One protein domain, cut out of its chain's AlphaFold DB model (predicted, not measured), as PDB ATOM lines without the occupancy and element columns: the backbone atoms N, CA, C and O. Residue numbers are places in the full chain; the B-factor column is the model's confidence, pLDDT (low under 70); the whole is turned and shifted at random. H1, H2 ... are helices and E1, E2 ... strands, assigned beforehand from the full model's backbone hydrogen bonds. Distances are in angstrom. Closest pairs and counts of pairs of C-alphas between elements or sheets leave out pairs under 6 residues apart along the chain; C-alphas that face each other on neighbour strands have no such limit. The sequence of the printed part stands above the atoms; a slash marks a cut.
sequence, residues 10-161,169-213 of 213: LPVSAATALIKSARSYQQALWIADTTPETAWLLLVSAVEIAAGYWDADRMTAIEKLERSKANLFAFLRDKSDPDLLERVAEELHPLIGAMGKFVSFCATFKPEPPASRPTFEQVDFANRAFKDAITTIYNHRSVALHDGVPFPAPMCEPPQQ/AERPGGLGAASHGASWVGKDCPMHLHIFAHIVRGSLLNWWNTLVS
ATOM      1  N   LEU A  10     -14.427 -35.190  17.157       94.38
ATOM      2  CA  LEU A  10     -14.428 -33.765  17.464       94.38
ATOM      3  C   LEU A  10     -13.009 -33.171  17.420       94.38
ATOM      4  O   LEU A  10     -12.045 -33.839  17.808       94.38
ATOM      5  N   PRO A  11     -12.858 -31.882  17.052       93.81
ATOM      6  CA  PRO A  11     -11.615 -31.151  17.269       93.81
ATOM      7  C   PRO A  11     -11.175 -31.212  18.739       93.81
ATOM      8  O   PRO A  11     -12.006 -31.172  19.650       93.81
ATOM      9  N   VAL A  12      -9.863 -31.238  18.989       95.00
ATOM     10  CA  VAL A  12      -9.291 -31.367  20.347       95.00
ATOM     11  C   VAL A  12      -9.834 -30.308  21.314       95.00
ATOM     12  O   VAL A  12     -10.127 -30.617  22.472       95.00
ATOM     13  N   SER A  13     -10.004 -29.069  20.849       93.94
ATOM     14  CA  SER A  13     -10.560 -27.967  21.642       93.94
ATOM     15  C   SER A  13     -12.022 -28.217  22.041       93.94
ATOM     16  O   SER A  13     -12.365 -28.055  23.214       93.94
ATOM     17  N   ALA A  14     -12.850 -28.698  21.108       93.94
ATOM     18  CA  ALA A  14     -14.245 -29.065  21.348       93.94
ATOM     19  C   ALA A  14     -14.360 -30.237  22.333       93.94
ATOM     20  O   ALA A  14     -15.074 -30.149  23.332       93.94
ATOM     21  N   ALA A  15     -13.601 -31.313  22.092       96.19
ATOM     22  CA  ALA A  15     -13.576 -32.489  22.959       96.19
ATOM     23  C   ALA A  15     -13.136 -32.127  24.387       96.19
ATOM     24  O   ALA A  15     -13.738 -32.575  25.363       96.19
ATOM     25  N   THR A  16     -12.130 -31.257  24.521       96.62
ATOM     26  CA  THR A  16     -11.654 -30.771  25.823       96.62
ATOM     27  C   THR A  16     -12.732 -29.984  26.563       96.62
ATOM     28  O   THR A  16     -12.965 -30.235  27.748       96.62
ATOM     29  N   ALA A  17     -13.402 -29.042  25.889       96.62
ATOM     30  CA  ALA A  17     -14.484 -28.262  26.484       96.62
ATOM     31  C   ALA A  17     -15.646 -29.166  26.925       96.62
ATOM     32  O   ALA A  17     -16.142 -29.035  28.047       96.62
ATOM     33  N   LEU A  18     -16.023 -30.137  26.090       96.88
ATOM     34  CA  LEU A  18     -17.084 -31.094  26.385       96.88
ATOM     35  C   LEU A  18     -16.753 -31.973  27.600       96.88
ATOM     36  O   LEU A  18     -17.564 -32.070  28.519       96.88
ATOM     37  N   ILE A  19     -15.554 -32.566  27.651       97.44
ATOM     38  CA  ILE A  19     -15.121 -33.422  28.770       97.44
ATOM     39  C   ILE A  19     -15.076 -32.630  30.079       97.44
ATOM     40  O   ILE A  19     -15.549 -33.116  31.108       97.44
ATOM     41  N   LYS A  20     -14.538 -31.405  30.057       98.31
ATOM     42  CA  LYS A  20     -14.490 -30.537  31.241       98.31
ATOM     43  C   LYS A  20     -15.896 -30.183  31.732       98.31
ATOM     44  O   LYS A  20     -16.174 -30.353  32.916       98.31
ATOM     45  N   SER A  21     -16.790 -29.792  30.821       98.25
ATOM     46  CA  SER A  21     -18.195 -29.497  31.140       98.25
ATOM     47  C   SER A  21     -18.896 -30.715  31.753       98.25
ATOM     48  O   SER A  21     -19.532 -30.615  32.802       98.25
ATOM     49  N   ALA A  22     -18.719 -31.895  31.148       97.88
ATOM     50  CA  ALA A  22     -19.297 -33.147  31.629       97.88
ATOM     51  C   ALA A  22     -18.752 -33.558  33.006       97.88
ATOM     52  O   ALA A  22     -19.510 -34.044  33.847       97.88
ATOM     53  N   ARG A  23     -17.455 -33.341  33.265       98.31
ATOM     54  CA  ARG A  23     -16.848 -33.627  34.569       98.31
ATOM     55  C   ARG A  23     -17.403 -32.712  35.658       98.31
ATOM     56  O   ARG A  23     -17.782 -33.228  36.707       98.31
ATOM     57  N   SER A  24     -17.499 -31.405  35.408       98.50
ATOM     58  CA  SER A  24     -18.101 -30.461  36.361       98.50
ATOM     59  C   SER A  24     -19.561 -30.811  36.652       98.50
ATOM     60  O   SER A  24     -19.956 -30.855  37.814       98.50
ATOM     61  N   TYR A  25     -20.336 -31.158  35.619       98.69
ATOM     62  CA  TYR A  25     -21.714 -31.628  35.778       98.69
ATOM     63  C   TYR A  25     -21.800 -32.892  36.648       98.69
ATOM     64  O   TYR A  25     -22.572 -32.932  37.604       98.69
ATOM     65  N   GLN A  26     -20.982 -33.911  36.360       98.38
ATOM     66  CA  GLN A  26     -20.940 -35.151  37.142       98.38
ATOM     67  C   GLN A  26     -20.622 -34.881  38.618       98.38
ATOM     68  O   GLN A  26     -21.280 -35.438  39.494       98.38
ATOM     69  N   GLN A  27     -19.615 -34.049  38.893       98.50
ATOM     70  CA  GLN A  27     -19.223 -33.715  40.263       98.50
ATOM     71  C   GLN A  27     -20.346 -32.999  41.008       98.50
ATOM     72  O   GLN A  27     -20.597 -33.330  42.160       98.50
ATOM     73  N   ALA A  28     -21.049 -32.077  40.343       98.44
ATOM     74  CA  ALA A  28     -22.181 -31.382  40.939       98.44
ATOM     75  C   ALA A  28     -23.281 -32.347  41.395       98.44
ATOM     76  O   ALA A  28     -23.778 -32.219  42.507       98.44
ATOM     77  N   LEU A  29     -23.626 -33.336  40.561       98.00
ATOM     78  CA  LEU A  29     -24.629 -34.341  40.922       98.00
ATOM     79  C   LEU A  29     -24.200 -35.195  42.116       98.00
ATOM     80  O   LEU A  29     -25.040 -35.561  42.929       98.00
ATOM     81  N   TRP A  30     -22.909 -35.517  42.213       97.94
ATOM     82  CA  TRP A  30     -22.379 -36.372  43.275       97.94
ATOM     83  C   TRP A  30     -22.435 -35.725  44.662       97.94
ATOM     84  O   TRP A  30     -22.508 -36.436  45.655       97.94
ATOM     85  N   ILE A  31     -22.381 -34.392  44.729       97.50
ATOM     86  CA  ILE A  31     -22.352 -33.640  45.993       97.50
ATOM     87  C   ILE A  31     -23.647 -32.866  46.259       97.50
ATOM     88  O   ILE A  31     -23.699 -32.055  47.179       97.50
ATOM     89  N   ALA A  32     -24.679 -33.052  45.434       96.69
ATOM     90  CA  ALA A  32     -25.892 -32.236  45.474       96.69
ATOM     91  C   ALA A  32     -26.651 -32.330  46.809       96.69
ATOM     92  O   ALA A  32     -27.299 -31.369  47.208       96.69
ATOM     93  N   ASP A  33     -26.565 -33.470  47.489       93.94
ATOM     94  CA  ASP A  33     -27.210 -33.755  48.773       93.94
ATOM     95  C   ASP A  33     -26.372 -33.330  49.991       93.94
ATOM     96  O   ASP A  33     -26.916 -33.073  51.063       93.94
ATOM     97  N   THR A  34     -25.052 -33.250  49.831       96.31
ATOM     98  CA  THR A  34     -24.096 -32.967  50.912       96.31
ATOM     99  C   THR A  34     -23.593 -31.528  50.906       96.31
ATOM    100  O   THR A  34     -23.260 -30.988  51.960       96.31
ATOM    101  N   THR A  35     -23.489 -30.893  49.739       96.12
ATOM    102  CA  THR A  35     -23.007 -29.511  49.591       96.12
ATOM    103  C   THR A  35     -23.695 -28.818  48.399       96.12
ATOM    104  O   THR A  35     -23.052 -28.540  47.375       96.12
ATOM    105  N   PRO A  36     -25.008 -28.536  48.501       96.38
ATOM    106  CA  PRO A  36     -25.820 -28.006  47.402       96.38
ATOM    107  C   PRO A  36     -25.324 -26.656  46.860       96.38
ATOM    108  O   PRO A  36     -25.394 -26.422  45.654       96.38
ATOM    109  N   GLU A  37     -24.753 -25.787  47.695       95.31
ATOM    110  CA  GLU A  37     -24.162 -24.510  47.265       95.31
ATOM    111  C   GLU A  37     -23.015 -24.743  46.276       95.31
ATOM    112  O   GLU A  37     -22.920 -24.086  45.239       95.31
ATOM    113  N   THR A  38     -22.159 -25.729  46.566       96.56
ATOM    114  CA  THR A  38     -21.056 -26.098  45.671       96.56
ATOM    115  C   THR A  38     -21.589 -26.774  44.409       96.56
ATOM    116  O   THR A  38     -21.071 -26.532  43.318       96.56
ATOM    117  N   ALA A  39     -22.657 -27.569  44.518       98.25
ATOM    118  CA  ALA A  39     -23.307 -28.166  43.355       98.25
ATOM    119  C   ALA A  39     -23.844 -27.097  42.385       98.25
ATOM    120  O   ALA A  39     -23.603 -27.201  41.181       98.25
ATOM    121  N   TRP A  40     -24.479 -26.030  42.886       98.25
ATOM    122  CA  TRP A  40     -24.892 -24.881  42.067       98.25
ATOM    123  C   TRP A  40     -23.709 -24.254  41.316       98.25
ATOM    124  O   TRP A  40     -23.784 -24.060  40.099       98.25
ATOM    125  N   LEU A  41     -22.596 -23.994  42.009       97.88
ATOM    126  CA  LEU A  41     -21.388 -23.425  41.400       97.88
ATOM    127  C   LEU A  41     -20.804 -24.331  40.307       97.88
ATOM    128  O   LEU A  41     -20.424 -23.845  39.239       97.88
ATOM    129  N   LEU A  42     -20.758 -25.644  40.539       98.44
ATOM    130  CA  LEU A  42     -20.248 -26.616  39.570       98.44
ATOM    131  C   LEU A  42     -21.166 -26.767  38.350       98.44
ATOM    132  O   LEU A  42     -20.665 -26.884  37.230       98.44
ATOM    133  N   LEU A  43     -22.490 -26.710  38.534       98.75
ATOM    134  CA  LEU A  43     -23.453 -26.701  37.430       98.75
ATOM    135  C   LEU A  43     -23.320 -25.437  36.572       98.75
ATOM    136  O   LEU A  43     -23.293 -25.538  35.345       98.75
ATOM    137  N   VAL A  44     -23.178 -24.258  37.193       98.25
ATOM    138  CA  VAL A  44     -22.904 -23.014  36.453       98.25
ATOM    139  C   VAL A  44     -21.574 -23.121  35.712       98.25
ATOM    140  O   VAL A  44     -21.521 -22.829  34.519       98.25
ATOM    141  N   SER A  45     -20.528 -23.626  36.372       98.00
ATOM    142  CA  SER A  45     -19.203 -23.809  35.766       98.00
ATOM    143  C   SER A  45     -19.239 -24.750  34.561       98.00
ATOM    144  O   SER A  45     -18.600 -24.475  33.548       98.00
ATOM    145  N   ALA A  46     -20.020 -25.834  34.629       98.69
ATOM    146  CA  ALA A  46     -20.198 -26.758  33.511       98.69
ATOM    147  C   ALA A  46     -20.734 -26.041  32.261       98.69
ATOM    148  O   ALA A  46     -20.247 -26.274  31.155       98.69
ATOM    149  N   VAL A  47     -21.697 -25.133  32.436       98.50
ATOM    150  CA  VAL A  47     -22.219 -24.310  31.341       98.50
ATOM    151  C   VAL A  47     -21.220 -23.240  30.916       98.50
ATOM    152  O   VAL A  47     -21.060 -23.032  29.721       98.50
ATOM    153  N   GLU A  48     -20.539 -22.563  31.844       96.44
ATOM    154  CA  GLU A  48     -19.554 -21.521  31.508       96.44
ATOM    155  C   GLU A  48     -18.422 -22.065  30.624       96.44
ATOM    156  O   GLU A  48     -17.999 -21.387  29.688       96.44
ATOM    157  N   ILE A  49     -17.976 -23.303  30.862       96.75
ATOM    158  CA  ILE A  49     -16.963 -23.970  30.032       96.75
ATOM    159  C   ILE A  49     -17.482 -24.171  28.600       96.75
ATOM    160  O   ILE A  49     -16.802 -23.799  27.641       96.75
ATOM    161  N   ALA A  50     -18.688 -24.723  28.445       96.75
ATOM    162  CA  ALA A  50     -19.304 -24.940  27.137       96.75
ATOM    163  C   ALA A  50     -19.615 -23.618  26.414       96.75
ATOM    164  O   ALA A  50     -19.304 -23.462  25.234       96.75
ATOM    165  N   ALA A  51     -20.168 -22.642  27.133       94.38
ATOM    166  CA  ALA A  51     -20.489 -21.315  26.623       94.38
ATOM    167  C   ALA A  51     -19.235 -20.549  26.192       94.38
ATOM    168  O   ALA A  51     -19.265 -19.859  25.177       94.38
ATOM    169  N   GLY A  52     -18.130 -20.692  26.931       91.38
ATOM    170  CA  GLY A  52     -16.839 -20.111  26.575       91.38
ATOM    171  C   GLY A  52     -16.317 -20.637  25.241       91.38
ATOM    172  O   GLY A  52     -15.885 -19.842  24.412       91.38
ATOM    173  N   TYR A  53     -16.421 -21.949  25.004       92.62
ATOM    174  CA  TYR A  53     -16.080 -22.542  23.709       92.62
ATOM    175  C   TYR A  53     -17.040 -22.083  22.601       92.62
ATOM    176  O   TYR A  53     -16.604 -21.623  21.552       92.62
ATOM    177  N   TRP A  54     -18.350 -22.162  22.843       91.25
ATOM    178  CA  TRP A  54     -19.383 -21.829  21.857       91.25
ATOM    179  C   TRP A  54     -19.371 -20.356  21.410       91.25
ATOM    180  O   TRP A  54     -19.634 -20.063  20.245       91.25
ATOM    181  N   ASP A  55     -19.080 -19.424  22.317       85.62
ATOM    182  CA  ASP A  55     -19.061 -17.985  22.025       85.62
ATOM    183  C   ASP A  55     -17.725 -17.508  21.425       85.62
ATOM    184  O   ASP A  55     -17.685 -16.453  20.785       85.62
ATOM    185  N   ALA A  56     -16.629 -18.256  21.607       75.06
ATOM    186  CA  ALA A  56     -15.324 -17.911  21.034       75.06
ATOM    187  C   ALA A  56     -15.361 -17.836  19.495       75.06
ATOM    188  O   ALA A  56     -14.732 -16.952  18.927       75.06
ATOM    189  N   ASP A  57     -16.175 -18.675  18.849       63.97
ATOM    190  CA  ASP A  57     -16.261 -18.783  17.384       63.97
ATOM    191  C   ASP A  57     -17.258 -17.815  16.720       63.97
ATOM    192  O   ASP A  57     -17.367 -17.790  15.496       63.97
ATOM    193  N   ARG A  58     -18.039 -17.039  17.489       67.94
ATOM    194  CA  ARG A  58     -19.238 -16.367  16.943       67.94
ATOM    195  C   ARG A  58     -19.174 -14.857  16.788       67.94
ATOM    196  O   ARG A  58     -19.988 -14.324  16.041       67.94
ATOM    197  N   MET A  59     -18.310 -14.160  17.520       68.69
ATOM    198  CA  MET A  59     -18.289 -12.694  17.510       68.69
ATOM    199  C   MET A  59     -16.876 -12.166  17.740       68.69
ATOM    200  O   MET A  59     -16.152 -12.653  18.616       68.69
ATOM    201  N   THR A  60     -16.517 -11.125  17.000       79.69
ATOM    202  CA  THR A  60     -15.305 -10.335  17.224       79.69
ATOM    203  C   THR A  60     -15.353  -9.639  18.587       79.69
ATOM    204  O   THR A  60     -16.409  -9.492  19.215       79.69
ATOM    205  N   ALA A  61     -14.196  -9.194  19.080       78.94
ATOM    206  CA  ALA A  61     -14.123  -8.455  20.336       78.94
ATOM    207  C   ALA A  61     -14.965  -7.168  20.311       78.94
ATOM    208  O   ALA A  61     -15.657  -6.863  21.285       78.94
ATOM    209  N   ILE A  62     -14.980  -6.478  19.170       83.62
ATOM    210  CA  ILE A  62     -15.751  -5.252  18.948       83.62
ATOM    211  C   ILE A  62     -17.260  -5.529  19.016       83.62
ATOM    212  O   ILE A  62     -17.970  -4.867  19.773       83.62
ATOM    213  N   GLU A  63     -17.752  -6.555  18.315       81.31
ATOM    214  CA  GLU A  63     -19.175  -6.928  18.351       81.31
ATOM    215  C   GLU A  63     -19.620  -7.344  19.764       81.31
ATOM    216  O   GLU A  63     -20.740  -7.054  20.200       81.31
ATOM    217  N   LYS A  64     -18.739  -8.012  20.523       76.94
ATOM    218  CA  LYS A  64     -19.014  -8.371  21.922       76.94
ATOM    219  C   LYS A  64     -19.108  -7.138  22.810       76.94
ATOM    220  O   LYS A  64     -20.014  -7.086  23.650       76.94
ATOM    221  N   LEU A  65     -18.224  -6.157  22.635       81.44
ATOM    222  CA  LEU A  65     -18.255  -4.889  23.366       81.44
ATOM    223  C   LEU A  65     -19.537  -4.099  23.060       81.44
ATOM    224  O   LEU A  65     -20.216  -3.666  23.992       81.44
ATOM    225  N   GLU A  66     -19.920  -3.994  21.785       84.62
ATOM    226  CA  GLU A  66     -21.156  -3.324  21.360       84.62
ATOM    227  C   GLU A  66     -22.396  -3.964  21.993       84.62
ATOM    228  O   GLU A  66     -23.199  -3.278  22.630       84.62
ATOM    229  N   ARG A  67     -22.524  -5.294  21.904       74.31
ATOM    230  CA  ARG A  67     -23.696  -6.011  22.430       74.31
ATOM    231  C   ARG A  67     -23.833  -5.901  23.948       74.31
ATOM    232  O   ARG A  67     -24.941  -5.852  24.474       74.31
ATOM    233  N   SER A  68     -22.718  -5.947  24.668       69.62
ATOM    234  CA  SER A  68     -22.711  -6.089  26.132       69.62
ATOM    235  C   SER A  68     -22.627  -4.762  26.885       69.62
ATOM    236  O   SER A  68     -23.095  -4.666  28.021       69.62
ATOM    237  N   LYS A  69     -22.012  -3.745  26.279       79.19
ATOM    238  CA  LYS A  69     -21.740  -2.439  26.881       79.19
ATOM    239  C   LYS A  69     -21.966  -1.338  25.843       79.19
ATOM    240  O   LYS A  69     -21.110  -0.478  25.659       79.19
ATOM    241  N   ALA A  70     -23.141  -1.334  25.211       81.06
ATOM    242  CA  ALA A  70     -23.502  -0.420  24.121       81.06
ATOM    243  C   ALA A  70     -23.163   1.059  24.394       81.06
ATOM    244  O   ALA A  70     -22.666   1.747  23.510       81.06
ATOM    245  N   ASN A  71     -23.351   1.539  25.629       84.69
ATOM    246  CA  ASN A  71     -23.002   2.914  26.004       84.69
ATOM    247  C   ASN A  71     -21.483   3.171  26.001       84.69
ATOM    248  O   ASN A  71     -21.046   4.219  25.537       84.69
ATOM    249  N   LEU A  72     -20.680   2.222  26.498       84.44
ATOM    250  CA  LEU A  72     -19.215   2.312  26.468       84.44
ATOM    251  C   LEU A  72     -18.700   2.204  25.030       84.44
ATOM    252  O   LEU A  72     -17.835   2.976  24.636       84.44
ATOM    253  N   PHE A  73     -19.271   1.290  24.243       88.94
ATOM    254  CA  PHE A  73     -18.968   1.167  22.821       88.94
ATOM    255  C   PHE A  73     -19.263   2.467  22.066       88.94
ATOM    256  O   PHE A  73     -18.395   2.976  21.366       88.94
ATOM    257  N   ALA A  74     -20.456   3.044  22.250       90.94
ATOM    258  CA  ALA A  74     -20.837   4.303  21.620       90.94
ATOM    259  C   ALA A  74     -19.920   5.460  22.041       90.94
ATOM    260  O   ALA A  74     -19.549   6.270  21.196       90.94
ATOM    261  N   PHE A  75     -19.529   5.514  23.318       91.19
ATOM    262  CA  PHE A  75     -18.588   6.506  23.832       91.19
ATOM    263  C   PHE A  75     -17.203   6.376  23.189       91.19
ATOM    264  O   PHE A  75     -16.675   7.367  22.697       91.19
ATOM    265  N   LEU A  76     -16.630   5.169  23.153       92.44
ATOM    266  CA  LEU A  76     -15.325   4.924  22.533       92.44
ATOM    267  C   LEU A  76     -15.376   5.218  21.030       92.44
ATOM    268  O   LEU A  76     -14.581   6.001  20.533       92.44
ATOM    269  N   ARG A  77     -16.395   4.722  20.322       92.38
ATOM    270  CA  ARG A  77     -16.589   4.994  18.891       92.38
ATOM    271  C   ARG A  77     -16.670   6.492  18.558       92.38
ATOM    272  O   ARG A  77     -16.242   6.881  17.480       92.38
ATOM    273  N   ASP A  78     -17.247   7.315  19.436       92.62
ATOM    274  CA  ASP A  78     -17.387   8.767  19.223       92.62
ATOM    275  C   ASP A  78     -16.157   9.576  19.673       92.62
ATOM    276  O   ASP A  78     -15.925  10.679  19.176       92.62
ATOM    277  N   LYS A  79     -15.385   9.069  20.644       91.56
ATOM    278  CA  LYS A  79     -14.331   9.833  21.338       91.56
ATOM    279  C   LYS A  79     -12.911   9.297  21.160       91.56
ATOM    280  O   LYS A  79     -11.983   9.990  21.576       91.56
ATOM    281  N   SER A  80     -12.719   8.114  20.581       87.81
ATOM    282  CA  SER A  80     -11.399   7.522  20.336       87.81
ATOM    283  C   SER A  80     -11.157   7.218  18.863       87.81
ATOM    284  O   SER A  80     -12.078   7.199  18.048       87.81
ATOM    285  N   ASP A  81      -9.899   6.951  18.523       89.44
ATOM    286  CA  ASP A  81      -9.558   6.342  17.243       89.44
ATOM    287  C   ASP A  81      -9.978   4.851  17.192       89.44
ATOM    288  O   ASP A  81     -10.196   4.228  18.244       89.44
ATOM    289  N   PRO A  82     -10.137   4.278  15.980       88.81
ATOM    290  CA  PRO A  82     -10.523   2.878  15.799       88.81
ATOM    291  C   PRO A  82      -9.545   1.870  16.416       88.81
ATOM    292  O   PRO A  82      -9.997   0.870  16.970       88.81
ATOM    293  N   ASP A  83      -8.239   2.148  16.385       90.69
ATOM    294  CA  ASP A  83      -7.214   1.241  16.918       90.69
ATOM    295  C   ASP A  83      -7.321   1.137  18.448       90.69
ATOM    296  O   ASP A  83      -7.197   0.054  19.025       90.69
ATOM    297  N   LEU A  84      -7.598   2.250  19.138       89.31
ATOM    298  CA  LEU A  84      -7.845   2.249  20.579       89.31
ATOM    299  C   LEU A  84      -9.141   1.508  20.926       89.31
ATOM    300  O   LEU A  84      -9.162   0.764  21.907       89.31
ATOM    301  N   LEU A  85     -10.206   1.671  20.132       90.31
ATOM    302  CA  LEU A  85     -11.451   0.915  20.306       90.31
ATOM    303  C   LEU A  85     -11.203  -0.595  20.173       90.31
ATOM    304  O   LEU A  85     -11.700  -1.360  21.001       90.31
ATOM    305  N   GLU A  86     -10.429  -1.016  19.175       88.75
ATOM    306  CA  GLU A  86     -10.095  -2.423  18.944       88.75
ATOM    307  C   GLU A  86      -9.264  -2.998  20.100       88.75
ATOM    308  O   GLU A  86      -9.656  -4.005  20.687       88.75
ATOM    309  N   ARG A  87      -8.213  -2.296  20.541       87.12
ATOM    310  CA  ARG A  87      -7.382  -2.725  21.684       87.12
ATOM    311  C   ARG A  87      -8.164  -2.782  22.996       87.12
ATOM    312  O   ARG A  87      -7.996  -3.719  23.770       87.12
ATOM    313  N   VAL A  88      -9.043  -1.810  23.254       86.38
ATOM    314  CA  VAL A  88      -9.920  -1.835  24.439       86.38
ATOM    315  C   VAL A  88     -10.916  -2.989  24.348       86.38
ATOM    316  O   VAL A  88     -11.180  -3.648  25.353       86.38
ATOM    317  N   ALA A  89     -11.463  -3.262  23.164       84.88
ATOM    318  CA  ALA A  89     -12.349  -4.397  22.962       84.88
ATOM    319  C   ALA A  89     -11.622  -5.731  23.190       84.88
ATOM    320  O   ALA A  89     -12.191  -6.604  23.843       84.88
ATOM    321  N   GLU A  90     -10.383  -5.885  22.712       83.44
ATOM    322  CA  GLU A  90      -9.539  -7.065  22.943       83.44
ATOM    323  C   GLU A  90      -9.213  -7.266  24.427       83.44
ATOM    324  O   GLU A  90      -9.429  -8.358  24.951       83.44
ATOM    325  N   GLU A  91      -8.786  -6.215  25.131       81.12
ATOM    326  CA  GLU A  91      -8.480  -6.266  26.569       81.12
ATOM    327  C   GLU A  91      -9.716  -6.565  27.422       81.12
ATOM    328  O   GLU A  91      -9.658  -7.298  28.412       81.12
ATOM    329  N   LEU A  92     -10.875  -6.026  27.038       75.69
ATOM    330  CA  LEU A  92     -12.122  -6.286  27.745       75.69
ATOM    331  C   LEU A  92     -12.785  -7.600  27.316       75.69
ATOM    332  O   LEU A  92     -13.637  -8.091  28.053       75.69
ATOM    333  N   HIS A  93     -12.412  -8.207  26.188       71.62
ATOM    334  CA  HIS A  93     -13.006  -9.447  25.671       71.62
ATOM    335  C   HIS A  93     -13.100 -10.591  26.703       71.62
ATOM    336  O   HIS A  93     -14.140 -11.265  26.751       71.62
ATOM    337  N   PRO A  94     -12.078 -10.834  27.553       61.72
ATOM    338  CA  PRO A  94     -12.137 -11.874  28.578       61.72
ATOM    339  C   PRO A  94     -13.076 -11.502  29.734       61.72
ATOM    340  O   PRO A  94     -13.712 -12.377  30.317       61.72
ATOM    341  N   LEU A  95     -13.178 -10.205  30.049       58.81
ATOM    342  CA  LEU A  95     -13.972  -9.648  31.153       58.81
ATOM    343  C   LEU A  95     -15.440  -9.440  30.764       58.81
ATOM    344  O   LEU A  95     -16.346  -9.441  31.600       58.81
ATOM    345  N   ILE A  96     -15.682  -9.250  29.472       63.00
ATOM    346  CA  ILE A  96     -16.987  -8.972  28.916       63.00
ATOM    347  C   ILE A  96     -17.760 -10.274  28.734       63.00
ATOM    348  O   ILE A  96     -17.488 -11.126  27.885       63.00
ATOM    349  N   GLY A  97     -18.827 -10.365  29.522       71.50
ATOM    350  CA  GLY A  97     -19.992 -11.143  29.151       71.50
ATOM    351  C   GLY A  97     -19.955 -12.602  29.566       71.50
ATOM    352  O   GLY A  97     -20.642 -13.370  28.917       71.50
ATOM    353  N   ALA A  98     -19.254 -13.005  30.630       79.25
ATOM    354  CA  ALA A  98     -19.414 -14.361  31.178       79.25
ATOM    355  C   ALA A  98     -20.899 -14.668  31.480       79.25
ATOM    356  O   ALA A  98     -21.443 -15.655  30.986       79.25
ATOM    357  N   MET A  99     -21.598 -13.720  32.117       85.69
ATOM    358  CA  MET A  99     -23.054 -13.754  32.284       85.69
ATOM    359  C   MET A  99     -23.801 -13.834  30.947       85.69
ATOM    360  O   MET A  99     -24.671 -14.678  30.760       85.69
ATOM    361  N   GLY A 100     -23.467 -12.956  29.998       83.81
ATOM    362  CA  GLY A 100     -24.139 -12.897  28.700       83.81
ATOM    363  C   GLY A 100     -23.964 -14.182  27.886       83.81
ATOM    364  O   GLY A 100     -24.928 -14.656  27.289       83.81
ATOM    365  N   LYS A 101     -22.761 -14.765  27.904       87.94
ATOM    366  CA  LYS A 101     -22.404 -16.044  27.278       87.94
ATOM    367  C   LYS A 101     -23.198 -17.173  27.917       87.94
ATOM    368  O   LYS A 101     -23.865 -17.908  27.200       87.94
ATOM    369  N   PHE A 102     -23.208 -17.244  29.246       94.00
ATOM    370  CA  PHE A 102     -23.977 -18.228  30.003       94.00
ATOM    371  C   PHE A 102     -25.480 -18.157  29.688       94.00
ATOM    372  O   PHE A 102     -26.071 -19.150  29.266       94.00
ATOM    373  N   VAL A 103     -26.093 -16.974  29.808       93.44
ATOM    374  CA  VAL A 103     -27.528 -16.780  29.536       93.44
ATOM    375  C   VAL A 103     -27.852 -17.091  28.074       93.44
ATOM    376  O   VAL A 103     -28.839 -17.772  27.792       93.44
ATOM    377  N   SER A 104     -27.023 -16.629  27.132       91.50
ATOM    378  CA  SER A 104     -27.237 -16.869  25.699       91.50
ATOM    379  C   SER A 104     -27.085 -18.341  25.338       91.50
ATOM    380  O   SER A 104     -27.875 -18.845  24.542       91.50
ATOM    381  N   PHE A 105     -26.122 -19.042  25.938       96.06
ATOM    382  CA  PHE A 105     -25.916 -20.471  25.734       96.06
ATOM    383  C   PHE A 105     -27.126 -21.264  26.229       96.06
ATOM    384  O   PHE A 105     -27.737 -21.992  25.448       96.06
ATOM    385  N   CYS A 106     -27.546 -21.052  27.482       97.94
ATOM    386  CA  CYS A 106     -28.733 -21.700  28.045       97.94
ATOM    387  C   CYS A 106     -29.993 -21.412  27.224       97.94
ATOM    388  O   CYS A 106     -30.805 -22.304  27.015       97.94
ATOM    389  N   ALA A 107     -30.172 -20.177  26.743       95.81
ATOM    390  CA  ALA A 107     -31.327 -19.822  25.922       95.81
ATOM    391  C   ALA A 107     -31.285 -20.460  24.524       95.81
ATOM    392  O   ALA A 107     -32.334 -20.815  23.993       95.81
ATOM    393  N   THR A 108     -30.094 -20.597  23.933       95.81
ATOM    394  CA  THR A 108     -29.901 -21.194  22.601       95.81
ATOM    395  C   THR A 108     -30.106 -22.702  22.638       95.81
ATOM    396  O   THR A 108     -30.763 -23.255  21.764       95.81
ATOM    397  N   PHE A 109     -29.569 -23.363  23.662       97.75
ATOM    398  CA  PHE A 109     -29.607 -24.818  23.808       97.75
ATOM    399  C   PHE A 109     -30.674 -25.291  24.799       97.75
ATOM    400  O   PHE A 109     -30.625 -26.431  25.261       97.75
ATOM    401  N   LYS A 110     -31.653 -24.433  25.107       98.19
ATOM    402  CA  LYS A 110     -32.726 -24.690  26.071       98.19
ATOM    403  C   LYS A 110     -33.383 -26.055  25.808       98.19
ATOM    404  O   LYS A 110     -33.853 -26.278  24.694       98.19
ATOM    405  N   PRO A 111     -33.431 -26.966  26.793       98.00
ATOM    406  CA  PRO A 111     -34.146 -28.221  26.625       98.00
ATOM    407  C   PRO A 111     -35.654 -28.039  26.779       98.00
ATOM    408  O   PRO A 111     -36.130 -27.048  27.337       98.00
ATOM    409  N   GLU A 112     -36.395 -29.054  26.346       97.94
ATOM    410  CA  GLU A 112     -37.798 -29.203  26.717       97.94
ATOM    411  C   GLU A 112     -37.951 -29.346  28.246       97.94
ATOM    412  O   GLU A 112     -37.033 -29.841  28.927       97.94
ATOM    413  N   PRO A 113     -39.097 -28.918  28.810       97.62
ATOM    414  CA  PRO A 113     -39.392 -29.145  30.220       97.62
ATOM    415  C   PRO A 113     -39.370 -30.652  30.552       97.62
ATOM    416  O   PRO A 113     -39.540 -31.485  29.654       97.62
ATOM    417  N   PRO A 114     -39.152 -31.036  31.827       96.62
ATOM    418  CA  PRO A 114     -39.216 -32.437  32.237       96.62
ATOM    419  C   PRO A 114     -40.526 -33.098  31.788       96.62
ATOM    420  O   PRO A 114     -41.585 -32.477  31.824       96.62
ATOM    421  N   ALA A 115     -40.465 -34.365  31.368       94.44
ATOM    422  CA  ALA A 115     -41.638 -35.071  30.843       94.44
ATOM    423  C   ALA A 115     -42.724 -35.312  31.909       94.44
ATOM    424  O   ALA A 115     -43.908 -35.338  31.589       94.44
ATOM    425  N   SER A 116     -42.311 -35.487  33.165       93.94
ATOM    426  CA  SER A 116     -43.193 -35.596  34.326       93.94
ATOM    427  C   SER A 116     -42.941 -34.399  35.235       93.94
ATOM    428  O   SER A 116     -41.787 -34.126  35.569       93.94
ATOM    429  N   ARG A 117     -44.002 -33.669  35.585       95.00
ATOM    430  CA  ARG A 117     -43.938 -32.386  36.300       95.00
ATOM    431  C   ARG A 117     -44.972 -32.358  37.427       95.00
ATOM    432  O   ARG A 117     -46.023 -32.978  37.267       95.00
ATOM    433  N   PRO A 118     -44.706 -31.649  38.535       94.31
ATOM    434  CA  PRO A 118     -45.679 -31.481  39.611       94.31
ATOM    435  C   PRO A 118     -46.894 -30.684  39.132       94.31
ATOM    436  O   PRO A 118     -46.795 -29.896  38.189       94.31
ATOM    437  N   THR A 119     -48.034 -30.829  39.805       91.81
ATOM    438  CA  THR A 119     -49.241 -30.048  39.483       91.81
ATOM    439  C   THR A 119     -49.055 -28.557  39.794       91.81
ATOM    440  O   THR A 119     -49.523 -27.693  39.050       91.81
ATOM    441  N   PHE A 120     -48.331 -28.245  40.871       89.12
ATOM    442  CA  PHE A 120     -48.066 -26.885  41.346       89.12
ATOM    443  C   PHE A 120     -46.566 -26.583  41.374       89.12
ATOM    444  O   PHE A 120     -45.740 -27.478  41.229       89.12
ATOM    445  N   GLU A 121     -46.212 -25.306  41.563       92.56
ATOM    446  CA  GLU A 121     -44.812 -24.863  41.690       92.56
ATOM    447  C   GLU A 121     -43.920 -25.315  40.520       92.56
ATOM    448  O   GLU A 121     -42.751 -25.659  40.686       92.56
ATOM    449  N   GLN A 122     -44.485 -25.294  39.311       95.31
ATOM    450  CA  GLN A 122     -43.754 -25.486  38.063       95.31
ATOM    451  C   GLN A 122     -42.892 -24.258  37.731       95.31
ATOM    452  O   GLN A 122     -43.282 -23.108  37.976       95.31
ATOM    453  N   VAL A 123     -41.739 -24.502  37.115       96.06
ATOM    454  CA  VAL A 123     -40.906 -23.481  36.475       96.06
ATOM    455  C   VAL A 123     -41.488 -23.148  35.103       96.06
ATOM    456  O   VAL A 123     -41.896 -24.026  34.344       96.06
ATOM    457  N   ASP A 124     -41.523 -21.868  34.749       95.69
ATOM    458  CA  ASP A 124     -41.957 -21.448  33.419       95.69
ATOM    459  C   ASP A 124     -40.796 -21.545  32.410       95.69
ATOM    460  O   ASP A 124     -39.787 -20.844  32.515       95.69
ATOM    461  N   PHE A 125     -40.947 -22.422  31.414       97.25
ATOM    462  CA  PHE A 125     -39.974 -22.629  30.334       97.25
ATOM    463  C   PHE A 125     -40.190 -21.688  29.131       97.25
ATOM    464  O   PHE A 125     -39.463 -21.783  28.132       97.25
ATOM    465  N   ALA A 126     -41.151 -20.758  29.189       97.12
ATOM    466  CA  ALA A 126     -41.318 -19.715  28.182       97.12
ATOM    467  C   ALA A 126     -40.050 -18.854  28.068       97.12
ATOM    468  O   ALA A 126     -39.376 -18.561  29.051       97.12
ATOM    469  N   ASN A 127     -39.714 -18.415  26.850       89.94
ATOM    470  CA  ASN A 127     -38.401 -17.823  26.547       89.94
ATOM    471  C   ASN A 127     -38.003 -16.648  27.449       89.94
ATOM    472  O   ASN A 127     -36.828 -16.516  27.786       89.94
ATOM    473  N   ARG A 128     -38.958 -15.788  27.816       89.69
ATOM    474  CA  ARG A 128     -38.697 -14.655  28.709       89.69
ATOM    475  C   ARG A 128     -38.449 -15.129  30.142       89.69
ATOM    476  O   ARG A 128     -37.375 -14.871  30.668       89.69
ATOM    477  N   ALA A 129     -39.394 -15.873  30.717       94.00
ATOM    478  CA  ALA A 129     -39.297 -16.376  32.086       94.00
ATOM    479  C   ALA A 129     -38.050 -17.251  32.297       94.00
ATOM    480  O   ALA A 129     -37.329 -17.082  33.277       94.00
ATOM    481  N   PHE A 130     -37.730 -18.106  31.324       97.12
ATOM    482  CA  PHE A 130     -36.521 -18.919  31.334       97.12
ATOM    483  C   PHE A 130     -35.252 -18.058  31.381       97.12
ATOM    484  O   PHE A 130     -34.374 -18.291  32.209       97.12
ATOM    485  N   LYS A 131     -35.141 -17.030  30.528       92.06
ATOM    486  CA  LYS A 131     -33.979 -16.125  30.545       92.06
ATOM    487  C   LYS A 131     -33.853 -15.385  31.874       92.06
ATOM    488  O   LYS A 131     -32.739 -15.281  32.386       92.06
ATOM    489  N   ASP A 132     -34.963 -14.917  32.435       91.31
ATOM    490  CA  ASP A 132     -34.985 -14.213  33.721       91.31
ATOM    491  C   ASP A 132     -34.527 -15.142  34.868       91.31
ATOM    492  O   ASP A 132     -33.691 -14.760  35.695       91.31
ATOM    493  N   ALA A 133     -34.974 -16.401  34.865       97.06
ATOM    494  CA  ALA A 133     -34.561 -17.421  35.827       97.06
ATOM    495  C   ALA A 133     -33.057 -17.746  35.742       97.06
ATOM    496  O   ALA A 133     -32.354 -17.738  36.754       97.06
ATOM    497  N   ILE A 134     -32.536 -17.975  34.532       97.69
ATOM    498  CA  ILE A 134     -31.109 -18.259  34.297       97.69
ATOM    499  C   ILE A 134     -30.230 -17.056  34.668       97.69
ATOM    500  O   ILE A 134     -29.173 -17.223  35.274       97.69
ATOM    501  N   THR A 135     -30.686 -15.840  34.363       93.31
ATOM    502  CA  THR A 135     -30.034 -14.583  34.770       93.31
ATOM    503  C   THR A 135     -29.927 -14.499  36.293       93.31
ATOM    504  O   THR A 135     -28.859 -14.194  36.821       93.31
ATOM    505  N   THR A 136     -31.008 -14.828  37.001       95.69
ATOM    506  CA  THR A 136     -31.048 -14.823  38.471       95.69
ATOM    507  C   THR A 136     -30.052 -15.820  39.068       95.69
ATOM    508  O   THR A 136     -29.281 -15.456  39.953       95.69
ATOM    509  N   ILE A 137     -29.979 -17.044  38.533       97.12
ATOM    510  CA  ILE A 137     -28.998 -18.059  38.964       97.12
ATOM    511  C   ILE A 137     -27.560 -17.572  38.757       97.12
ATOM    512  O   ILE A 137     -26.713 -17.748  39.634       97.12
ATOM    513  N   TYR A 138     -27.273 -16.940  37.613       94.75
ATOM    514  CA  TYR A 138     -25.937 -16.406  37.357       94.75
ATOM    515  C   TYR A 138     -25.559 -15.312  38.358       94.75
ATOM    516  O   TYR A 138     -24.437 -15.299  38.863       94.75
ATOM    517  N   ASN A 139     -26.498 -14.418  38.675       91.69
ATOM    518  CA  ASN A 139     -26.277 -13.369  39.665       91.69
ATOM    519  C   ASN A 139     -25.942 -13.967  41.037       91.69
ATOM    520  O   ASN A 139     -24.960 -13.540  41.639       91.69
ATOM    521  N   HIS A 140     -26.657 -15.007  41.481       95.00
ATOM    522  CA  HIS A 140     -26.321 -15.714  42.727       95.00
ATOM    523  C   HIS A 140     -24.910 -16.299  42.703       95.00
ATOM    524  O   HIS A 140     -24.149 -16.088  43.641       95.00
ATOM    525  N   ARG A 141     -24.510 -16.953  41.604       94.12
ATOM    526  CA  ARG A 141     -23.130 -17.446  41.439       94.12
ATOM    527  C   ARG A 141     -22.105 -16.316  41.504       94.12
ATOM    528  O   ARG A 141     -21.042 -16.492  42.094       94.12
ATOM    529  N   SER A 142     -22.392 -15.181  40.870       89.62
ATOM    530  CA  SER A 142     -21.504 -14.016  40.873       89.62
ATOM    531  C   SER A 142     -21.312 -13.482  42.291       89.62
ATOM    532  O   SER A 142     -20.178 -13.339  42.739       89.62
ATOM    533  N   VAL A 143     -22.406 -13.247  43.017       87.81
ATOM    534  CA  VAL A 143     -22.365 -12.748  44.398       87.81
ATOM    535  C   VAL A 143     -21.673 -13.760  45.321       87.81
ATOM    536  O   VAL A 143     -20.815 -13.372  46.108       87.81
ATOM    537  N   ALA A 144     -21.940 -15.061  45.182       90.69
ATOM    538  CA  ALA A 144     -21.301 -16.086  46.008       90.69
ATOM    539  C   ALA A 144     -19.774 -16.116  45.880       90.69
ATOM    540  O   ALA A 144     -19.076 -16.330  46.870       90.69
ATOM    541  N   LEU A 145     -19.244 -15.876  44.680       87.56
ATOM    542  CA  LEU A 145     -17.801 -15.906  44.437       87.56
ATOM    543  C   LEU A 145     -17.093 -14.580  44.735       87.56
ATOM    544  O   LEU A 145     -15.892 -14.598  44.999       87.56
ATOM    545  N   HIS A 146     -17.798 -13.451  44.678       83.50
ATOM    546  CA  HIS A 146     -17.199 -12.127  44.876       83.50
ATOM    547  C   HIS A 146     -17.453 -11.551  46.268       83.50
ATOM    548  O   HIS A 146     -16.534 -11.001  46.873       83.50
ATOM    549  N   ASP A 147     -18.661 -11.737  46.790       83.69
ATOM    550  CA  ASP A 147     -19.116 -11.142  48.047       83.69
ATOM    551  C   ASP A 147     -19.239 -12.186  49.169       83.69
ATOM    552  O   ASP A 147     -19.537 -11.847  50.312       83.69
ATOM    553  N   GLY A 148     -19.022 -13.470  48.855       85.19
ATOM    554  CA  GLY A 148     -19.089 -14.573  49.817       85.19
ATOM    555  C   GLY A 148     -20.498 -14.875  50.336       85.19
ATOM    556  O   GLY A 148     -20.641 -15.608  51.314       85.19
ATOM    557  N   VAL A 149     -21.543 -14.320  49.711       87.62
ATOM    558  CA  VAL A 149     -22.937 -14.573  50.103       87.62
ATOM    559  C   VAL A 149     -23.398 -15.896  49.486       87.62
ATOM    560  O   VAL A 149     -23.401 -16.014  48.261       87.62
ATOM    561  N   PRO A 150     -23.796 -16.900  50.284       88.06
ATOM    562  CA  PRO A 150     -24.188 -18.200  49.750       88.06
ATOM    563  C   PRO A 150     -25.445 -18.105  48.877       88.06
ATOM    564  O   PRO A 150     -26.208 -17.137  48.939       88.06
ATOM    565  N   PHE A 151     -25.685 -19.156  48.086       93.06
ATOM    566  CA  PHE A 151     -26.953 -19.316  47.375       93.06
ATOM    567  C   PHE A 151     -28.142 -19.254  48.352       93.06
ATOM    568  O   PHE A 151     -28.001 -19.663  49.510       93.06
ATOM    569  N   PRO A 152     -29.320 -18.773  47.908       93.94
ATOM    570  CA  PRO A 152     -30.512 -18.754  48.746       93.94
ATOM    571  C   PRO A 152     -30.809 -20.130  49.344       93.94
ATOM    572  O   PRO A 152     -30.931 -21.108  48.605       93.94
ATOM    573  N   ALA A 153     -30.996 -20.196  50.665       92.25
ATOM    574  CA  ALA A 153     -31.255 -21.457  51.365       92.25
ATOM    575  C   ALA A 153     -32.405 -22.288  50.744       92.25
ATOM    576  O   ALA A 153     -32.200 -23.479  50.518       92.25
ATOM    577  N   PRO A 154     -33.545 -21.697  50.323       93.06
ATOM    578  CA  PRO A 154     -34.617 -22.469  49.686       93.06
ATOM    579  C   PRO A 154     -34.210 -23.167  48.376       93.06
ATOM    580  O   PRO A 154     -34.826 -24.153  47.985       93.06
ATOM    581  N   MET A 155     -33.187 -22.665  47.674       95.19
ATOM    582  CA  MET A 155     -32.647 -23.295  46.460       95.19
ATOM    583  C   MET A 155     -31.676 -24.445  46.769       95.19
ATOM    584  O   MET A 155     -31.382 -25.248  45.878       95.19
ATOM    585  N   CYS A 156     -31.163 -24.498  47.999       95.06
ATOM    586  CA  CYS A 156     -30.243 -25.517  48.499       95.06
ATOM    587  C   CYS A 156     -30.957 -26.636  49.269       95.06
ATOM    588  O   CYS A 156     -30.385 -27.701  49.483       95.06
ATOM    589  N   GLU A 157     -32.205 -26.417  49.671       92.31
ATOM    590  CA  GLU A 157     -33.019 -27.417  50.351       92.31
ATOM    591  C   GLU A 157     -33.589 -28.466  49.372       92.31
ATOM    592  O   GLU A 157     -33.822 -28.165  48.189       92.31
ATOM    593  N   PRO A 158     -33.852 -29.701  49.850       92.25
ATOM    594  CA  PRO A 158     -34.597 -30.693  49.086       92.25
ATOM    595  C   PRO A 158     -35.939 -30.121  48.603       92.25
ATOM    596  O   PRO A 158     -36.603 -29.401  49.354       92.25
ATOM    597  N   PRO A 159     -36.365 -30.427  47.366       93.12
ATOM    598  CA  PRO A 159     -37.615 -29.897  46.850       93.12
ATOM    599  C   PRO A 159     -38.807 -30.439  47.641       93.12
ATOM    600  O   PRO A 159     -38.817 -31.596  48.069       93.12
ATOM    601  N   GLN A 160     -39.832 -29.605  47.813       89.06
ATOM    602  CA  GLN A 160     -41.059 -30.024  48.482       89.06
ATOM    603  C   GLN A 160     -41.768 -31.114  47.671       89.06
ATOM    604  O   GLN A 160     -41.905 -31.012  46.452       89.06
ATOM    605  N   GLN A 161     -42.256 -32.139  48.365       87.38
ATOM    606  CA  GLN A 161     -43.069 -33.199  47.783       87.38
ATOM    607  C   GLN A 161     -44.464 -33.153  48.415       87.38
ATOM    608  O   GLN A 161     -44.616 -33.402  49.609       87.38
ATOM    609  N   ALA A 169     -41.727 -30.513  43.634       95.31
ATOM    610  CA  ALA A 169     -41.892 -29.116  43.232       95.31
ATOM    611  C   ALA A 169     -40.665 -28.605  42.464       95.31
ATOM    612  O   ALA A 169     -39.535 -28.829  42.890       95.31
ATOM    613  N   GLU A 170     -40.862 -27.869  41.368       96.69
ATOM    614  CA  GLU A 170     -39.759 -27.413  40.511       96.69
ATOM    615  C   GLU A 170     -39.091 -26.135  41.031       96.69
ATOM    616  O   GLU A 170     -37.908 -25.894  40.768       96.69
ATOM    617  N   ARG A 171     -39.826 -25.315  41.787       94.44
ATOM    618  CA  ARG A 171     -39.319 -24.093  42.420       94.44
ATOM    619  C   ARG A 171     -39.751 -23.978  43.884       94.44
ATOM    620  O   ARG A 171     -40.812 -24.491  44.234       94.44
ATOM    621  N   PRO A 172     -38.968 -23.271  44.718       91.56
ATOM    622  CA  PRO A 172     -39.387 -22.941  46.073       91.56
ATOM    623  C   PRO A 172     -40.684 -22.120  46.092       91.56
ATOM    624  O   PRO A 172     -40.937 -21.304  45.199       91.56
ATOM    625  N   GLY A 173     -41.491 -22.312  47.139       80.06
ATOM    626  CA  GLY A 173     -42.762 -21.608  47.319       80.06
ATOM    627  C   GLY A 173     -42.621 -20.079  47.415       80.06
ATOM    628  O   GLY A 173     -41.599 -19.539  47.839       80.06
ATOM    629  N   GLY A 174     -43.678 -19.357  47.024       66.56
ATOM    630  CA  GLY A 174     -43.636 -17.903  46.795       66.56
ATOM    631  C   GLY A 174     -43.854 -16.979  48.004       66.56
ATOM    632  O   GLY A 174     -43.700 -15.769  47.852       66.56
ATOM    633  N   LEU A 175     -44.205 -17.500  49.187       66.06
ATOM    634  CA  LEU A 175     -44.603 -16.686  50.358       66.06
ATOM    635  C   LEU A 175     -43.434 -16.021  51.110       66.06
ATOM    636  O   LEU A 175     -43.652 -15.303  52.084       66.06
ATOM    637  N   GLY A 176     -42.212 -16.202  50.614       66.62
ATOM    638  CA  GLY A 176     -40.992 -15.696  51.225       66.62
ATOM    639  C   GLY A 176     -40.387 -16.697  52.203       66.62
ATOM    640  O   GLY A 176     -41.090 -17.451  52.872       66.62
ATOM    641  N   ALA A 177     -39.062 -16.708  52.262       75.50
ATOM    642  CA  ALA A 177     -38.291 -17.561  53.153       75.50
ATOM    643  C   ALA A 177     -37.224 -16.729  53.859       75.50
ATOM    644  O   ALA A 177     -36.666 -15.804  53.268       75.50
ATOM    645  N   ALA A 178     -36.928 -17.068  55.111       72.19
ATOM    646  CA  ALA A 178     -35.862 -16.441  55.877       72.19
ATOM    647  C   ALA A 178     -34.981 -17.512  56.518       72.19
ATOM    648  O   ALA A 178     -35.483 -18.467  57.108       72.19
ATOM    649  N   SER A 179     -33.667 -17.351  56.399       76.25
ATOM    650  CA  SER A 179     -32.677 -18.255  56.985       76.25
ATOM    651  C   SER A 179     -31.387 -17.486  57.251       76.25
ATOM    652  O   SER A 179     -31.013 -16.620  56.463       76.25
ATOM    653  N   HIS A 180     -30.722 -17.771  58.375       73.25
ATOM    654  CA  HIS A 180     -29.419 -17.194  58.745       73.25
ATOM    655  C   HIS A 180     -29.324 -15.656  58.611       73.25
ATOM    656  O   HIS A 180     -28.288 -15.116  58.236       73.25
ATOM    657  N   GLY A 181     -30.408 -14.933  58.922       74.62
ATOM    658  CA  GLY A 181     -30.453 -13.464  58.879       74.62
ATOM    659  C   GLY A 181     -30.706 -12.846  57.498       74.62
ATOM    660  O   GLY A 181     -30.772 -11.624  57.397       74.62
ATOM    661  N   ALA A 182     -30.895 -13.659  56.456       80.06
ATOM    662  CA  ALA A 182     -31.289 -13.223  55.119       80.06
ATOM    663  C   ALA A 182     -32.742 -13.616  54.810       80.06
ATOM    664  O   ALA A 182     -33.277 -14.571  55.380       80.06
ATOM    665  N   SER A 183     -33.384 -12.873  53.903       82.50
ATOM    666  CA  SER A 183     -34.741 -13.146  53.424       82.50
ATOM    667  C   SER A 183     -34.808 -13.108  51.902       82.50
ATOM    668  O   SER A 183     -34.259 -12.190  51.293       82.50
ATOM    669  N   TRP A 184     -35.543 -14.044  51.313       84.88
ATOM    670  CA  TRP A 184     -35.747 -14.166  49.871       84.88
ATOM    671  C   TRP A 184     -37.236 -14.236  49.556       84.88
ATOM    672  O   TRP A 184     -38.007 -14.833  50.310       84.88
ATOM    673  N   VAL A 185     -37.642 -13.655  48.429       84.94
ATOM    674  CA  VAL A 185     -38.997 -13.815  47.878       84.94
ATOM    675  C   VAL A 185     -38.952 -14.701  46.634       84.94
ATOM    676  O   VAL A 185     -37.881 -14.975  46.102       84.94
ATOM    677  N   GLY A 186     -40.108 -15.145  46.128       79.06
ATOM    678  CA  GLY A 186     -40.161 -16.126  45.030       79.06
ATOM    679  C   GLY A 186     -39.337 -15.765  43.782       79.06
ATOM    680  O   GLY A 186     -38.800 -16.651  43.126       79.06
ATOM    681  N   LYS A 187     -39.158 -14.471  43.478       84.75
ATOM    682  CA  LYS A 187     -38.325 -14.020  42.346       84.75
ATOM    683  C   LYS A 187     -36.824 -14.292  42.538       84.75
ATOM    684  O   LYS A 187     -36.104 -14.398  41.554       84.75
ATOM    685  N   ASP A 188     -36.367 -14.385  43.786       88.00
ATOM    686  CA  ASP A 188     -34.967 -14.633  44.131       88.00
ATOM    687  C   ASP A 188     -34.652 -16.137  44.094       88.00
ATOM    688  O   ASP A 188     -33.489 -16.522  44.042       88.00
ATOM    689  N   CYS A 189     -35.681 -16.989  44.071       94.00
ATOM    690  CA  CYS A 189     -35.581 -18.444  44.120       94.00
ATOM    691  C   CYS A 189     -36.252 -19.068  42.881       94.00
ATOM    692  O   CYS A 189     -37.336 -19.643  42.992       94.00
ATOM    693  N   PRO A 190     -35.653 -18.954  41.680       95.50
ATOM    694  CA  PRO A 190     -36.344 -19.268  40.431       95.50
ATOM    695  C   PRO A 190     -36.635 -20.760  40.230       95.50
ATOM    696  O   PRO A 190     -37.567 -21.097  39.504       95.50
ATOM    697  N   MET A 191     -35.831 -21.650  40.820       97.12
ATOM    698  CA  MET A 191     -35.991 -23.104  40.723       97.12
ATOM    699  C   MET A 191     -35.166 -23.832  41.789       97.12
ATOM    700  O   MET A 191     -34.208 -23.274  42.328       97.12
ATOM    701  N   HIS A 192     -35.501 -25.093  42.047       97.25
ATOM    702  CA  HIS A 192     -34.671 -26.011  42.825       97.25
ATOM    703  C   HIS A 192     -33.507 -26.573  41.991       97.25
ATOM    704  O   HIS A 192     -33.555 -26.629  40.757       97.25
ATOM    705  N   LEU A 193     -32.473 -27.063  42.685       97.69
ATOM    706  CA  LEU A 193     -31.239 -27.580  42.084       97.69
ATOM    707  C   LEU A 193     -31.480 -28.683  41.039       97.69
ATOM    708  O   LEU A 193     -30.830 -28.690  39.996       97.69
ATOM    709  N   HIS A 194     -32.431 -29.591  41.276       97.25
ATOM    710  CA  HIS A 194     -32.716 -30.698  40.354       97.25
ATOM    711  C   HIS A 194     -33.228 -30.224  38.982       97.25
ATOM    712  O   HIS A 194     -32.879 -30.812  37.957       97.25
ATOM    713  N   ILE A 195     -33.989 -29.127  38.935       98.25
ATOM    714  CA  ILE A 195     -34.449 -28.533  37.673       98.25
ATOM    715  C   ILE A 195     -33.304 -27.847  36.955       98.25
ATOM    716  O   ILE A 195     -33.152 -28.011  35.743       98.25
ATOM    717  N   PHE A 196     -32.442 -27.145  37.688       98.62
ATOM    718  CA  PHE A 196     -31.256 -26.577  37.067       98.62
ATOM    719  C   PHE A 196     -30.327 -27.672  36.526       98.62
ATOM    720  O   PHE A 196     -29.843 -27.561  35.403       98.62
ATOM    721  N   ALA A 197     -30.159 -28.787  37.241       98.50
ATOM    722  CA  ALA A 197     -29.414 -29.945  36.752       98.50
ATOM    723  C   ALA A 197     -30.021 -30.548  35.469       98.50
ATOM    724  O   ALA A 197     -29.274 -30.911  34.554       98.50
ATOM    725  N   HIS A 198     -31.355 -30.620  35.360       98.50
ATOM    726  CA  HIS A 198     -32.048 -30.998  34.118       98.50
ATOM    727  C   HIS A 198     -31.724 -30.025  32.978       98.50
ATOM    728  O   HIS A 198     -31.332 -30.456  31.891       98.50
ATOM    729  N   ILE A 199     -31.811 -28.719  33.242       98.75
ATOM    730  CA  ILE A 199     -31.523 -27.666  32.260       98.75
ATOM    731  C   ILE A 199     -30.073 -27.740  31.778       98.75
ATOM    732  O   ILE A 199     -29.837 -27.711  30.569       98.75
ATOM    733  N   VAL A 200     -29.108 -27.869  32.690       98.81
ATOM    734  CA  VAL A 200     -27.681 -27.965  32.353       98.81
ATOM    735  C   VAL A 200     -27.422 -29.199  31.499       98.81
ATOM    736  O   VAL A 200     -26.820 -29.085  30.433       98.81
ATOM    737  N   ARG A 201     -27.938 -30.366  31.903       98.50
ATOM    738  CA  ARG A 201     -27.796 -31.603  31.123       98.50
ATOM    739  C   ARG A 201     -28.349 -31.442  29.716       98.50
ATOM    740  O   ARG A 201     -27.670 -31.771  28.748       98.50
ATOM    741  N   GLY A 202     -29.579 -30.952  29.610       98.38
ATOM    742  CA  GLY A 202     -30.246 -30.757  28.332       98.38
ATOM    743  C   GLY A 202     -29.505 -29.764  27.440       98.38
ATOM    744  O   GLY A 202     -29.264 -30.063  26.274       98.38
ATOM    745  N   SER A 203     -29.041 -28.648  28.006       98.62
ATOM    746  CA  SER A 203     -28.277 -27.629  27.279       98.62
ATOM    747  C   SER A 203     -26.951 -28.170  26.746       98.62
ATOM    748  O   SER A 203     -26.620 -27.957  25.582       98.62
ATOM    749  N   LEU A 204     -26.211 -28.928  27.560       98.44
ATOM    750  CA  LEU A 204     -24.952 -29.543  27.134       98.44
ATOM    751  C   LEU A 204     -25.163 -30.613  26.055       98.44
ATOM    752  O   LEU A 204     -24.372 -30.688  25.117       98.44
ATOM    753  N   LEU A 205     -26.225 -31.418  26.152       97.69
ATOM    754  CA  LEU A 205     -26.546 -32.428  25.136       97.69
ATOM    755  C   LEU A 205     -27.001 -31.794  23.819       97.69
ATOM    756  O   LEU A 205     -26.562 -32.222  22.753       97.69
ATOM    757  N   ASN A 206     -27.839 -30.760  23.885       97.69
ATOM    758  CA  ASN A 206     -28.268 -30.003  22.712       97.69
ATOM    759  C   ASN A 206     -27.079 -29.325  22.026       97.69
ATOM    760  O   ASN A 206     -26.967 -29.385  20.805       97.69
ATOM    761  N   TRP A 207     -26.154 -28.753  22.798       97.00
ATOM    762  CA  TRP A 207     -24.909 -28.217  22.259       97.00
ATOM    763  C   TRP A 207     -24.033 -29.305  21.625       97.00
ATOM    764  O   TRP A 207     -23.606 -29.134  20.484       97.00
ATOM    765  N   TRP A 208     -23.823 -30.447  22.291       96.81
ATOM    766  CA  TRP A 208     -23.052 -31.556  21.716       96.81
ATOM    767  C   TRP A 208     -23.652 -32.021  20.382       96.81
ATOM    768  O   TRP A 208     -22.915 -32.189  19.414       96.81
ATOM    769  N   ASN A 209     -24.980 -32.120  20.268       95.88
ATOM    770  CA  ASN A 209     -25.628 -32.441  18.992       95.88
ATOM    771  C   ASN A 209     -25.226 -31.473  17.861       95.88
ATOM    772  O   ASN A 209     -25.067 -31.909  16.723       95.88
ATOM    773  N   THR A 210     -25.000 -30.188  18.152       94.38
ATOM    774  CA  THR A 210     -24.549 -29.221  17.132       94.38
ATOM    775  C   THR A 210     -23.079 -29.346  16.746       94.38
ATOM    776  O   THR A 210     -22.703 -28.858  15.691       94.38
ATOM    777  N   LEU A 211     -22.248 -30.003  17.561       92.62
ATOM    778  CA  LEU A 211     -20.832 -30.237  17.243       92.62
ATOM    779  C   LEU A 211     -20.622 -31.405  16.272       92.62
ATOM    780  O   LEU A 211     -19.528 -31.575  15.742       92.62
ATOM    781  N   VAL A 212     -21.639 -32.252  16.115       90.25
ATOM    782  CA  VAL A 212     -21.580 -33.498  15.335       90.25
ATOM    783  C   VAL A 212     -22.464 -33.449  14.092       90.25
ATOM    784  O   VAL A 212     -22.499 -34.425  13.342       90.25
ATOM    785  N   SER A 213     -23.216 -32.356  13.936       66.69
ATOM    786  CA  SER A 213     -24.119 -32.096  12.813       66.69
ATOM    787  C   SER A 213     -23.427 -31.285  11.730       66.69
ATOM    788  O   SER A 213     -22.562 -30.455  12.085       66.69
TER     789      SER A 213
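AT A GLANCE: This is residues 10 to 161 and 169 to 213 of the 213 residues of an uncharacterized protein of Oxalobacteraceae bacterium (UniProt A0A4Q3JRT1). Three long helices, H1, H2 and H9, stand side by side as a bundle, and the helical hairpin of H6 and H7 packs crosswise on it, H6 on H2 and H9, H7 on H2. The short helices H3, H4 and H5 make a small lobe at one end of the longest axis, where residues 78 to 83 stick out, and the two short strands E1 and E2 form a small hairpin away from the bundle, near H8. The 197 printed residues hold nine named helices and two named strands in the order H1 to H8, E1, E2, H9; the sheet, E1 - E2, is antiparallel and the class is mostly helix. The whole is compact, with a radius of gyration of the C-alphas of 18.3 A and spans of 59 by 42 by 29 A.

IN THESE COORDINATES: Strand E1 is residues 177 to 179 and E2 is residues 182 to 184. H8 is residues 153 to 156. H2, residues 36 to 56, is 30.1 A long and begins at C-alpha 36 (-25.820, -28.006, 47.402). H1, residues 12 to 30, is 26.9 A long and begins at C-alpha 12 (-9.291, -31.367, 20.347). H9, residues 193 to 211, is 27.1 A long and ends at C-alpha 211 (-20.832, -30.237, 17.243). H6 is residues 98 to 108, and H7, residues 127 to 146, is 28.6 A long. H3 is residues 61 to 68, H4 residues 70 to 79 and H5 residues 82 to 92.

HOW THE PARTS SIT: In the hairpin E1 and E2, N 177 and O 184 are 2.9 A apart, within hydrogen-bond range. H8 is close to but not clearly touching H2, the closest C-alphas being those of Pro 36 and Cys 156, 5.2 A. H2 is the hub. It touches H1 at a shallow tilt of 14 degrees, opposite ways, closest at C-alphas 21 and 46, 4.1 A. It touches H9 at a shallow tilt of 20 degrees, the same way, closest at C-alphas 47 and 200, 6.6 A. With residues 47 to 55 alone H2 touches H6, about perpendicular at 82 degrees, closest at C-alphas 51 and 105, 5.6 A. H6 and H7, a helical hairpin, touch closest at C-alphas 103 and 134, 6.1 A. H3 touches H5, closest at C-alphas 61 and 89, 5.1 A. H4 and H5, a helical hairpin, only just touch, with 3 pairs of C-alphas within 8 A, closest at C-alphas 76 and 85, 6.0 A. In the named helices but H8, which is too short for such a pair, every O i to N i+4 pair is within hydrogen-bond range.

THE WHOLE: The C-alphas farthest apart, those of Asp 81 and Gln 161, are 60.2 A apart. Residues 162 to 168 are not printed; C-alphas 161 and 169 are 6.2 A apart across the cut. The link from H6 to H7 is long, with 18 residues. The mean pLDDT of the printed part is 90.2; residues 57 to 59, 68, 94 to 96, 174 to 176 and 213 are under 70.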